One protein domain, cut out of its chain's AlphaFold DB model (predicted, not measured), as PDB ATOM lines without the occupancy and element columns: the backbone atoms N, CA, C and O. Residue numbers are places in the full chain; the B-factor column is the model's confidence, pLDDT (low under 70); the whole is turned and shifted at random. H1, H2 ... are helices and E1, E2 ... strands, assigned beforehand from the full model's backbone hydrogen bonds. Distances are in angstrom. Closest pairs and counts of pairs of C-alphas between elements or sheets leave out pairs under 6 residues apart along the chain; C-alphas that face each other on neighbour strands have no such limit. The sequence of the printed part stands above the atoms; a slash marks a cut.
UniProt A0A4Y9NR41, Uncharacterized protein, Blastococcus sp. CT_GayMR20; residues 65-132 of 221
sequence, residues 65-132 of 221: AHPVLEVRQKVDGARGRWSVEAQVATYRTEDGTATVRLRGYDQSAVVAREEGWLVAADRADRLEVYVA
ATOM      1  N   ALA A  65      53.126  36.759 -12.024       88.75
ATOM      2  CA  ALA A  65      51.954  37.553 -11.704       88.75
ATOM      3  C   ALA A  65      52.315  39.046 -11.646       88.75
ATOM      4  O   ALA A  65      53.322  39.434 -11.050       88.75
ATOM      5  N   HIS A  66      51.457  39.899 -12.203       89.56
ATOM      6  CA  HIS A  66      51.642  41.346 -12.167       89.56
ATOM      7  C   HIS A  66      50.625  42.030 -11.247       89.56
ATOM      8  O   HIS A  66      49.438  41.704 -11.305       89.56
ATOM      9  N   PRO A  67      51.033  43.025 -10.440       89.00
ATOM     10  CA  PRO A  67      50.111  43.748  -9.579       89.00
ATOM     11  C   PRO A  67      49.179  44.632 -10.414       89.00
ATOM     12  O   PRO A  67      49.617  45.447 -11.238       89.00
ATOM     13  N   VAL A  68      47.882  44.471 -10.181       89.81
ATOM     14  CA  VAL A  68      46.823  45.223 -10.848       89.81
ATOM     15  C   VAL A  68      46.696  46.604 -10.204       89.81
ATOM     16  O   VAL A  68      46.893  46.798  -9.008       89.81
ATOM     17  N   LEU A  69      46.400  47.601 -11.028       88.88
ATOM     18  CA  LEU A  69      46.176  48.987 -10.626       88.88
ATOM     19  C   LEU A  69      44.699  49.355 -10.713       88.88
ATOM     20  O   LEU A  69      44.205  50.123  -9.896       88.88
ATOM     21  N   GLU A  70      44.000  48.810 -11.705       88.06
ATOM     22  CA  GLU A  70      42.594  49.100 -11.949       88.06
ATOM     23  C   GLU A  70      41.950  47.945 -12.714       88.06
ATOM     24  O   GLU A  70      42.559  47.372 -13.620       88.06
ATOM     25  N   VAL A  71      40.696  47.634 -12.389       87.50
ATOM     26  CA  VAL A  71      39.862  46.726 -13.179       87.50
ATOM     27  C   VAL A  71      38.661  47.505 -13.685       87.50
ATOM     28  O   VAL A  71      37.908  48.068 -12.890       87.50
ATOM     29  N   ARG A  72      38.473  47.522 -15.006       87.38
ATOM     30  CA  ARG A  72      37.360  48.213 -15.659       87.38
ATOM     31  C   ARG A  72      36.470  47.228 -16.396       87.38
ATOM     32  O   ARG A  72      36.956  46.307 -17.048       87.38
ATOM     33  N   GLN A  73      35.170  47.456 -16.327       86.62
ATOM     34  CA  GLN A  73      34.143  46.674 -16.998       86.62
ATOM     35  C   GLN A  73      33.365  47.566 -17.948       86.62
ATOM     36  O   GLN A  73      32.918  48.643 -17.566       86.62
ATOM     37  N   LYS A  74      33.198  47.116 -19.185       86.31
ATOM     38  CA  LYS A  74      32.297  47.725 -20.153       86.31
ATOM     39  C   LYS A  74      30.934  47.068 -19.997       86.31
ATOM     40  O   LYS A  74      30.791  45.887 -20.310       86.31
ATOM     41  N   VAL A  75      29.961  47.819 -19.504       82.25
ATOM     42  CA  VAL A  75      28.581  47.362 -19.345       82.25
ATOM     43  C   VAL A  75      27.721  47.962 -20.451       82.25
ATOM     44  O   VAL A  75      27.772  49.168 -20.697       82.25
ATOM     45  N   ASP A  76      26.927  47.114 -21.099       82.50
ATOM     46  CA  ASP A  76      25.928  47.513 -22.090       82.50
ATOM     47  C   ASP A  76      24.511  47.211 -21.577       82.50
ATOM     48  O   ASP A  76      24.255  46.149 -20.994       82.50
ATOM     49  N   GLY A  77      23.600  48.165 -21.783       75.75
ATOM     50  CA  GLY A  77      22.214  48.168 -21.309       75.75
ATOM     51  C   GLY A  77      21.200  47.936 -22.432       75.75
ATOM     52  O   GLY A  77      20.137  48.560 -22.492       75.75
ATOM     53  N   ALA A  78      21.484  47.032 -23.368       75.69
ATOM     54  CA  ALA A  78      20.615  46.816 -24.519       75.69
ATOM     55  C   ALA A  78      19.276  46.127 -24.161       75.69
ATOM     56  O   ALA A  78      19.211  45.005 -23.650       75.69
ATOM     57  N   ARG A  79      18.154  46.759 -24.547       69.69
ATOM     58  CA  ARG A  79      16.779  46.200 -24.464       69.69
ATOM     59  C   ARG A  79      16.366  45.755 -23.051       69.69
ATOM     60  O   ARG A  79      15.688  44.739 -22.895       69.69
ATOM     61  N   GLY A  80      16.776  46.503 -22.027       66.94
ATOM     62  CA  GLY A  80      16.446  46.209 -20.627       66.94
ATOM     63  C   GLY A  80      17.219  45.027 -20.034       66.94
ATOM     64  O   GLY A  80      16.870  44.556 -18.951       66.94
ATOM     65  N   ARG A  81      18.253  44.542 -20.734       70.50
ATOM     66  CA  ARG A  81      19.237  43.595 -20.210       70.50
ATOM     67  C   ARG A  81      20.559  44.319 -20.010       70.50
ATOM     68  O   ARG A  81      20.942  45.127 -20.843       70.50
ATOM     69  N   TRP A  82      21.209  44.003 -18.899       73.19
ATOM     70  CA  TRP A  82      22.503  44.539 -18.512       73.19
ATOM     71  C   TRP A  82      23.509  43.402 -18.584       73.19
ATOM     72  O   TRP A  82      23.267  42.335 -18.012       73.19
ATOM     73  N   SER A  83      24.601  43.599 -19.312       77.06
ATOM     74  CA  SER A  83      25.655  42.593 -19.446       77.06
ATOM     75  C   SER A  83      27.026  43.242 -19.529       77.06
ATOM     76  O   SER A  83      27.168  44.320 -20.104       77.06
ATOM     77  N   VAL A  84      28.033  42.555 -18.994       76.50
ATOM     78  CA  VAL A  84      29.437  42.911 -19.216       76.50
ATOM     79  C   VAL A  84      29.830  42.449 -20.618       76.50
ATOM     80  O   VAL A  84      29.750  41.263 -20.924       76.50
ATOM     81  N   GLU A  85      30.236  43.385 -21.467       81.69
ATOM     82  CA  GLU A  85      30.738  43.120 -22.821       81.69
ATOM     83  C   GLU A  85      32.244  42.823 -22.797       81.69
ATOM     84  O   GLU A  85      32.745  41.942 -23.495       81.69
ATOM     85  N   ALA A  86      32.981  43.552 -21.961       82.62
ATOM     86  CA  ALA A  86      34.415  43.385 -21.809       82.62
ATOM     87  C   ALA A  86      34.847  43.731 -20.389       82.62
ATOM     88  O   ALA A  86      34.301  44.636 -19.762       82.62
ATOM     89  N   GLN A  87      35.877  43.047 -19.910       86.94
ATOM     90  CA  GLN A  87      36.549  43.383 -18.669       86.94
ATOM     91  C   GLN A  87      38.046  43.472 -18.942       86.94
ATOM     92  O   GLN A  87      38.603  42.631 -19.646       86.94
ATOM     93  N   VAL A  88      38.687  44.521 -18.439       89.62
ATOM     94  CA  VAL A  88      40.119  44.765 -18.617       89.62
ATOM     95  C   VAL A  88      40.773  45.045 -17.275       89.62
ATOM     96  O   VAL A  88      40.167  45.665 -16.401       89.62
ATOM     97  N   ALA A  89      42.013  44.596 -17.126       89.88
ATOM     98  CA  ALA A  89      42.865  44.932 -15.998       89.88
ATOM     99  C   ALA A  89      44.038  45.775 -16.490       89.88
ATOM    100  O   ALA A  89      44.734  45.392 -17.430       89.88
ATOM    101  N   THR A  90      44.266  46.907 -15.839       91.50
ATOM    102  CA  THR A  90      45.495  47.685 -15.988       91.50
ATOM    103  C   THR A  90      46.458  47.247 -14.898       91.50
ATOM    104  O   THR A  90      46.078  47.228 -13.732       91.50
ATOM    105  N   TYR A  91      47.691  46.901 -15.250       89.56
ATOM    106  CA  TYR A  91      48.700  46.378 -14.329       89.56
ATOM    107  C   TYR A  91      50.050  47.063 -14.532       89.56
ATOM    108  O   TYR A  91      50.287  47.719 -15.552       89.56
ATOM    109  N   ARG A  92      50.925  46.950 -13.532       87.81
ATOM    110  CA  ARG A  92      52.269  47.537 -13.575       87.81
ATOM    111  C   ARG A  92      53.266  46.583 -14.234       87.81
ATOM    112  O   ARG A  92      53.333  45.412 -13.870       87.81
ATOM    113  N   THR A  93      54.070  47.122 -15.141       87.06
ATOM    114  CA  THR A  93      55.206  46.456 -15.793       87.06
ATOM    115  C   THR A  93      56.506  47.191 -15.463       87.06
ATOM    116  O   THR A  93      56.479  48.267 -14.863       87.06
ATOM    117  N   GLU A  94      57.652  46.630 -15.854       85.19
ATOM    118  CA  GLU A  94      58.952  47.309 -15.716       85.19
ATOM    119  C   GLU A  94      59.000  48.625 -16.516       85.19
ATOM    120  O   GLU A  94      59.542  49.621 -16.040       85.19
ATOM    121  N   ASP A  95      58.339  48.660 -17.677       85.69
ATOM    122  CA  ASP A  95      58.286  49.815 -18.583       85.69
ATOM    123  C   ASP A  95      57.154  50.815 -18.268       85.69
ATOM    124  O   ASP A  95      56.996  51.823 -18.962       85.69
ATOM    125  N   GLY A  96      56.340  50.562 -17.236       87.44
ATOM    126  CA  GLY A  96      55.245  51.441 -16.826       87.44
ATOM    127  C   GLY A  96      53.947  50.696 -16.523       87.44
ATOM    128  O   GLY A  96      53.836  50.000 -15.513       87.44
ATOM    129  N   THR A  97      52.920  50.907 -17.347       90.31
ATOM    130  CA  THR A  97      51.598  50.286 -17.175       90.31
ATOM    131  C   THR A  97      51.095  49.701 -18.480       90.31
ATOM    132  O   THR A  97      51.191  50.351 -19.520       90.31
ATOM    133  N   ALA A  98      50.486  48.523 -18.406       91.00
ATOM    134  CA  ALA A  98      49.858  47.850 -19.535       91.00
ATOM    135  C   ALA A  98      48.410  47.480 -19.200       91.00
ATOM    136  O   ALA A  98      48.024  47.426 -18.032       91.00
ATOM    137  N   THR A  99      47.600  47.228 -20.228       90.75
ATOM    138  CA  THR A  99      46.203  46.809 -20.080       90.75
ATOM    139  C   THR A  99      45.991  45.485 -20.795       90.75
ATOM    140  O   THR A  99      46.428  45.322 -21.929       90.75
ATOM    141  N   VAL A 100      45.301  44.557 -20.138       90.88
ATOM    142  CA  VAL A 100      44.993  43.222 -20.661       90.88
ATOM    143  C   VAL A 100      43.499  42.942 -20.566       90.88
ATOM    144  O   VAL A 100      42.835  43.388 -19.625       90.88
ATOM    145  N   ARG A 101      42.953  42.186 -21.524       89.31
ATOM    146  CA  ARG A 101      41.565  41.718 -21.462       89.31
ATOM    147  C   ARG A 101      41.446  40.526 -20.513       89.31
ATOM    148  O   ARG A 101      42.100  39.503 -20.703       89.31
ATOM    149  N   LEU A 102      40.578  40.640 -19.516       87.25
ATOM    150  CA  LEU A 102      40.285  39.552 -18.592       87.25
ATOM    151  C   LEU A 102      39.315  38.554 -19.229       87.25
ATOM    152  O   LEU A 102      38.346  38.929 -19.890       87.25
ATOM    153  N   ARG A 103      39.617  37.267 -19.048       79.81
ATOM    154  CA  ARG A 103      38.816  36.147 -19.556       79.81
ATOM    155  C   ARG A 103      37.764  35.658 -18.549       79.81
ATOM    156  O   ARG A 103      36.784  35.059 -18.978       79.81
ATOM    157  N   GLY A 104      37.950  35.933 -17.256       67.81
ATOM    158  CA  GLY A 104      36.939  35.778 -16.206       67.81
ATOM    159  C   GLY A 104      36.151  37.075 -16.009       67.81
ATOM    160  O   GLY A 104      36.732  38.163 -16.063       67.81
ATOM    161  N   TYR A 105      34.833  36.962 -15.824       64.69
ATOM    162  CA  TYR A 105      33.954  38.112 -15.604       64.69
ATOM    163  C   TYR A 105      33.477  38.162 -14.154       64.69
ATOM    164  O   TYR A 105      32.777  37.257 -13.700       64.69
ATOM    165  N   ASP A 106      33.763  39.266 -13.468       62.44
ATOM    166  CA  ASP A 106      33.009  39.652 -12.275       62.44
ATOM    167  C   ASP A 106      31.712  40.350 -12.732       62.44
ATOM    168  O   ASP A 106      31.731  41.195 -13.624       62.44
ATOM    169  N   GLN A 107      30.557  39.991 -12.175       55.81
ATOM    170  CA  GLN A 107      29.264  40.575 -12.568       55.81
ATOM    171  C   GLN A 107      28.822  41.739 -11.671       55.81
ATOM    172  O   GLN A 107      27.707  42.242 -11.816       55.81
ATOM    173  N   SER A 108      29.675  42.183 -10.747       57.31
ATOM    174  CA  SER A 108      29.373  43.228  -9.765       57.31
ATOM    175  C   SER A 108      28.798  44.525 -10.369       57.31
ATOM    176  O   SER A 108      27.785  45.016  -9.866       57.31
ATOM    177  N   ALA A 109      29.329  45.045 -11.484       54.12
ATOM    178  CA  ALA A 109      28.825  46.287 -12.096       54.12
ATOM    179  C   ALA A 109      27.448  46.149 -12.782       54.12
ATOM    180  O   ALA A 109      26.692  47.118 -12.874       54.12
ATOM    181  N   VAL A 110      27.058  44.939 -13.203       55.97
ATOM    182  CA  VAL A 110      25.723  44.666 -13.780       55.97
ATOM    183  C   VAL A 110      24.616  44.914 -12.749       55.97
ATOM    184  O   VAL A 110      23.503  45.311 -13.101       55.97
ATOM    185  N   VAL A 111      24.922  44.723 -11.461       58.62
ATOM    186  CA  VAL A 111      23.980  44.917 -10.350       58.62
ATOM    187  C   VAL A 111      23.585  46.389 -10.197       58.62
ATOM    188  O   VAL A 111      22.436  46.677  -9.858       58.62
ATOM    189  N   ALA A 112      24.500  47.315 -10.501       61.88
ATOM    190  CA  ALA A 112      24.272  48.755 -10.398       61.88
ATOM    191  C   ALA A 112      23.456  49.341 -11.568       61.88
ATOM    192  O   ALA A 112      22.888  50.419 -11.418       61.88
ATOM    193  N   ARG A 113      23.316  48.611 -12.690       68.50
ATOM    194  CA  ARG A 113      22.590  49.050 -13.904       68.50
ATOM    195  C   ARG A 113      23.094  50.388 -14.460       68.50
ATOM    196  O   ARG A 113      22.308  51.289 -14.752       68.50
ATOM    197  N   GLU A 114      24.406  50.503 -14.598       70.44
ATOM    198  CA  GLU A 114      25.073  51.668 -15.184       70.44
ATOM    199  C   GLU A 114      25.708  51.275 -16.526       70.44
ATOM    200  O   GLU A 114      26.241  50.174 -16.657       70.44
ATOM    201  N   GLU A 115      25.595  52.128 -17.552       79.00
ATOM    202  CA  GLU A 115      26.171  51.872 -18.885       79.00
ATOM    203  C   GLU A 115      27.565  52.493 -19.001       79.00
ATOM    204  O   GLU A 115      27.830  53.575 -18.475       79.00
ATOM    205  N   GLY A 116      28.438  51.843 -19.772       82.56
ATOM    206  CA  GLY A 116      29.762  52.354 -20.111       82.56
ATOM    207  C   GLY A 116      30.899  51.653 -19.373       82.56
ATOM    208  O   GLY A 116      30.765  50.522 -18.913       82.56
ATOM    209  N   TRP A 117      32.061  52.307 -19.337       86.06
ATOM    210  CA  TRP A 117      33.248  51.777 -18.669       86.06
ATOM    211  C   TRP A 117      33.255  52.157 -17.192       86.06
ATOM    212  O   TRP A 117      33.487  53.317 -16.856       86.06
ATOM    213  N   LEU A 118      33.077  51.160 -16.337       83.44
ATOM    214  CA  LEU A 118      32.955  51.301 -14.892       83.44
ATOM    215  C   LEU A 118      34.145  50.651 -14.197       83.44
ATOM    216  O   LEU A 118      34.641  49.617 -14.643       83.44
ATOM    217  N   VAL A 119      34.607  51.249 -13.103       84.12
ATOM    218  CA  VAL A 119      35.650  50.656 -12.260       84.12
ATOM    219  C   VAL A 119      34.991  49.619 -11.358       84.12
ATOM    220  O   VAL A 119      34.101  49.952 -10.583       84.12
ATOM    221  N   ALA A 120      35.396  48.358 -11.490       71.06
ATOM    222  CA  ALA A 120      34.710  47.235 -10.853       71.06
ATOM    223  C   ALA A 120      35.210  46.937  -9.431       71.06
ATOM    224  O   ALA A 120      34.466  46.396  -8.618       71.06
ATOM    225  N   ALA A 121      36.460  47.282  -9.110       64.00
ATOM    226  CA  ALA A 121      37.077  46.903  -7.842       64.00
ATOM    227  C   ALA A 121      37.799  48.072  -7.162       64.00
ATOM    228  O   ALA A 121      38.799  48.577  -7.663       64.00
ATOM    229  N   ASP A 122      37.348  48.403  -5.950       59.59
ATOM    230  CA  ASP A 122      37.960  49.396  -5.049       59.59
ATOM    231  C   ASP A 122      39.254  48.874  -4.370       59.59
ATOM    232  O   ASP A 122      39.880  49.556  -3.568       59.59
ATOM    233  N   ARG A 123      39.657  47.626  -4.662       61.75
ATOM    234  CA  ARG A 123      40.848  46.950  -4.098       61.75
ATOM    235  C   ARG A 123      41.770  46.370  -5.167       61.75
ATOM    236  O   ARG A 123      42.312  45.277  -5.003       61.75
ATOM    237  N   ALA A 124      41.888  47.065  -6.296       63.41
ATOM    238  CA  ALA A 124      42.766  46.647  -7.386       63.41
ATOM    239  C   ALA A 124      44.228  46.480  -6.927       63.41
ATOM    240  O   ALA A 124      44.901  45.569  -7.391       63.41
ATOM    241  N   ASP A 125      44.656  47.257  -5.927       65.19
ATOM    242  CA  ASP A 125      45.979  47.227  -5.290       65.19
ATOM    243  C   ASP A 125      46.366  45.883  -4.645       65.19
ATOM    244  O   ASP A 125      47.537  45.662  -4.342       65.19
ATOM    245  N   ARG A 126      45.398  44.987  -4.419       75.38
ATOM    246  CA  ARG A 126      45.616  43.640  -3.859       75.38
ATOM    247  C   ARG A 126      45.388  42.522  -4.866       75.38
ATOM    248  O   ARG A 126      45.423  41.353  -4.487       75.38
ATOM    249  N   LEU A 127      45.077  42.872  -6.109       85.25
ATOM    250  CA  LEU A 127      44.837  41.912  -7.170       85.25
ATOM    251  C   LEU A 127      46.115  41.713  -7.977       85.25
ATOM    252  O   LEU A 127      46.882  42.641  -8.223       85.25
ATOM    253  N   GLU A 128      46.306  40.482  -8.418       89.81
ATOM    254  CA  GLU A 128      47.375  40.100  -9.328       89.81
ATOM    255  C   GLU A 128      46.750  39.546 -10.604       89.81
ATOM    256  O   GLU A 128      45.694  38.904 -10.556       89.81
ATOM    257  N   VAL A 129      47.387  39.806 -11.743       90.50
ATOM    258  CA  VAL A 129      46.969  39.318 -13.056       90.50
ATOM    259  C   VAL A 129      48.068  38.467 -13.675       90.50
ATOM    260  O   VAL A 129      49.237  38.840 -13.679       90.50
ATOM    261  N   TYR A 130      47.658  37.330 -14.215       91.38
ATOM    262  CA  TYR A 130      48.471  36.443 -15.028       91.38
ATOM    263  C   TYR A 130      48.138  36.697 -16.496       91.38
ATOM    264  O   TYR A 130      46.967  36.655 -16.886       91.38
ATOM    265  N   VAL A 131      49.154  36.993 -17.302       89.81
ATOM    266  CA  VAL A 131      48.996  37.432 -18.695       89.81
ATOM    267  C   VAL A 131      49.485  36.334 -19.635       89.81
ATOM    268  O   VAL A 131      50.530  35.728 -19.409       89.81
ATOM    269  N   ALA A 132      48.709  36.054 -20.680       87.69
ATOM    270  CA  ALA A 132      49.097  35.124 -21.731       87.69
ATOM    271  C   ALA A 132      50.296  35.657 -22.525       87.69
ATOM    272  O   ALA A 132      50.547  36.859 -22.583       87.69
TER     273      ALA A 132
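This is residues 65 to 132 of the 221 residues of an uncharacterized protein of Blastococcus sp. CT_GayMR20 (UniProt A0A4Y9NR41). A long, strongly twisted sheet is built on the meander E1, E2, E3, each strand the antiparallel neighbour of the one before, with two short strands, E5 and E4, on the other side of E1 from E2. The small helix H1 packs on the sheet near the link from E1 to E2. The printed part has 68 residues, with five named strands and one named helix, H1, which comes after E3 and before E4 along the chain; the sheet is branched, with the antiparallel neighbour pairs E1 and E2, E1 and E4, E1 and E5, and E2 and E3, and the class is mostly strand. The whole is compact, with a radius of gyration of the C-alphas of 12.6 A, and only just elongated, spanning 43 by 22 by 17 A.

E1, residues 66 to 76, bends by 64 degrees at residue 69. E2, residues 83 to 93, forms a hairpin with it, at 159 degrees; N 72 and O 88 are 2.9 A apart. E3, residues 96 to 102, forms a hairpin with E2; N 91 and O 98 are 2.9 A apart. H1, residues 108 to 112, is on the sheet at a height of 8.0 A, only just over none of the strands, with 2 C-alphas each on E1 and E2. Its one O i to N i+4 pair is out of hydrogen-bond range, while 2 of 2 O i to N i+3 pairs are within it. E4, residues 116 to 119, is antiparallel to E1, with N 73 and O 118 2.8 A apart. E5, residues 128 to 131, is also antiparallel to E1, with N 129 and O 66 2.8 A apart.

E1 begins at C-alpha 66 (51.642, 41.346, -12.167) and is 28.2 A long; E2 is 30.0 A and E3 19.2 A long. E5 ends at C-alpha 131 (48.996, 37.432, -18.695).

The C-alphas of Arg 79 and Glu 94 are the two farthest apart, 43.1 A. The printed part has no cut, and no link is long. pLDDT is under 70 at residues 79 to 80, 104 to 113 and 121 to 125.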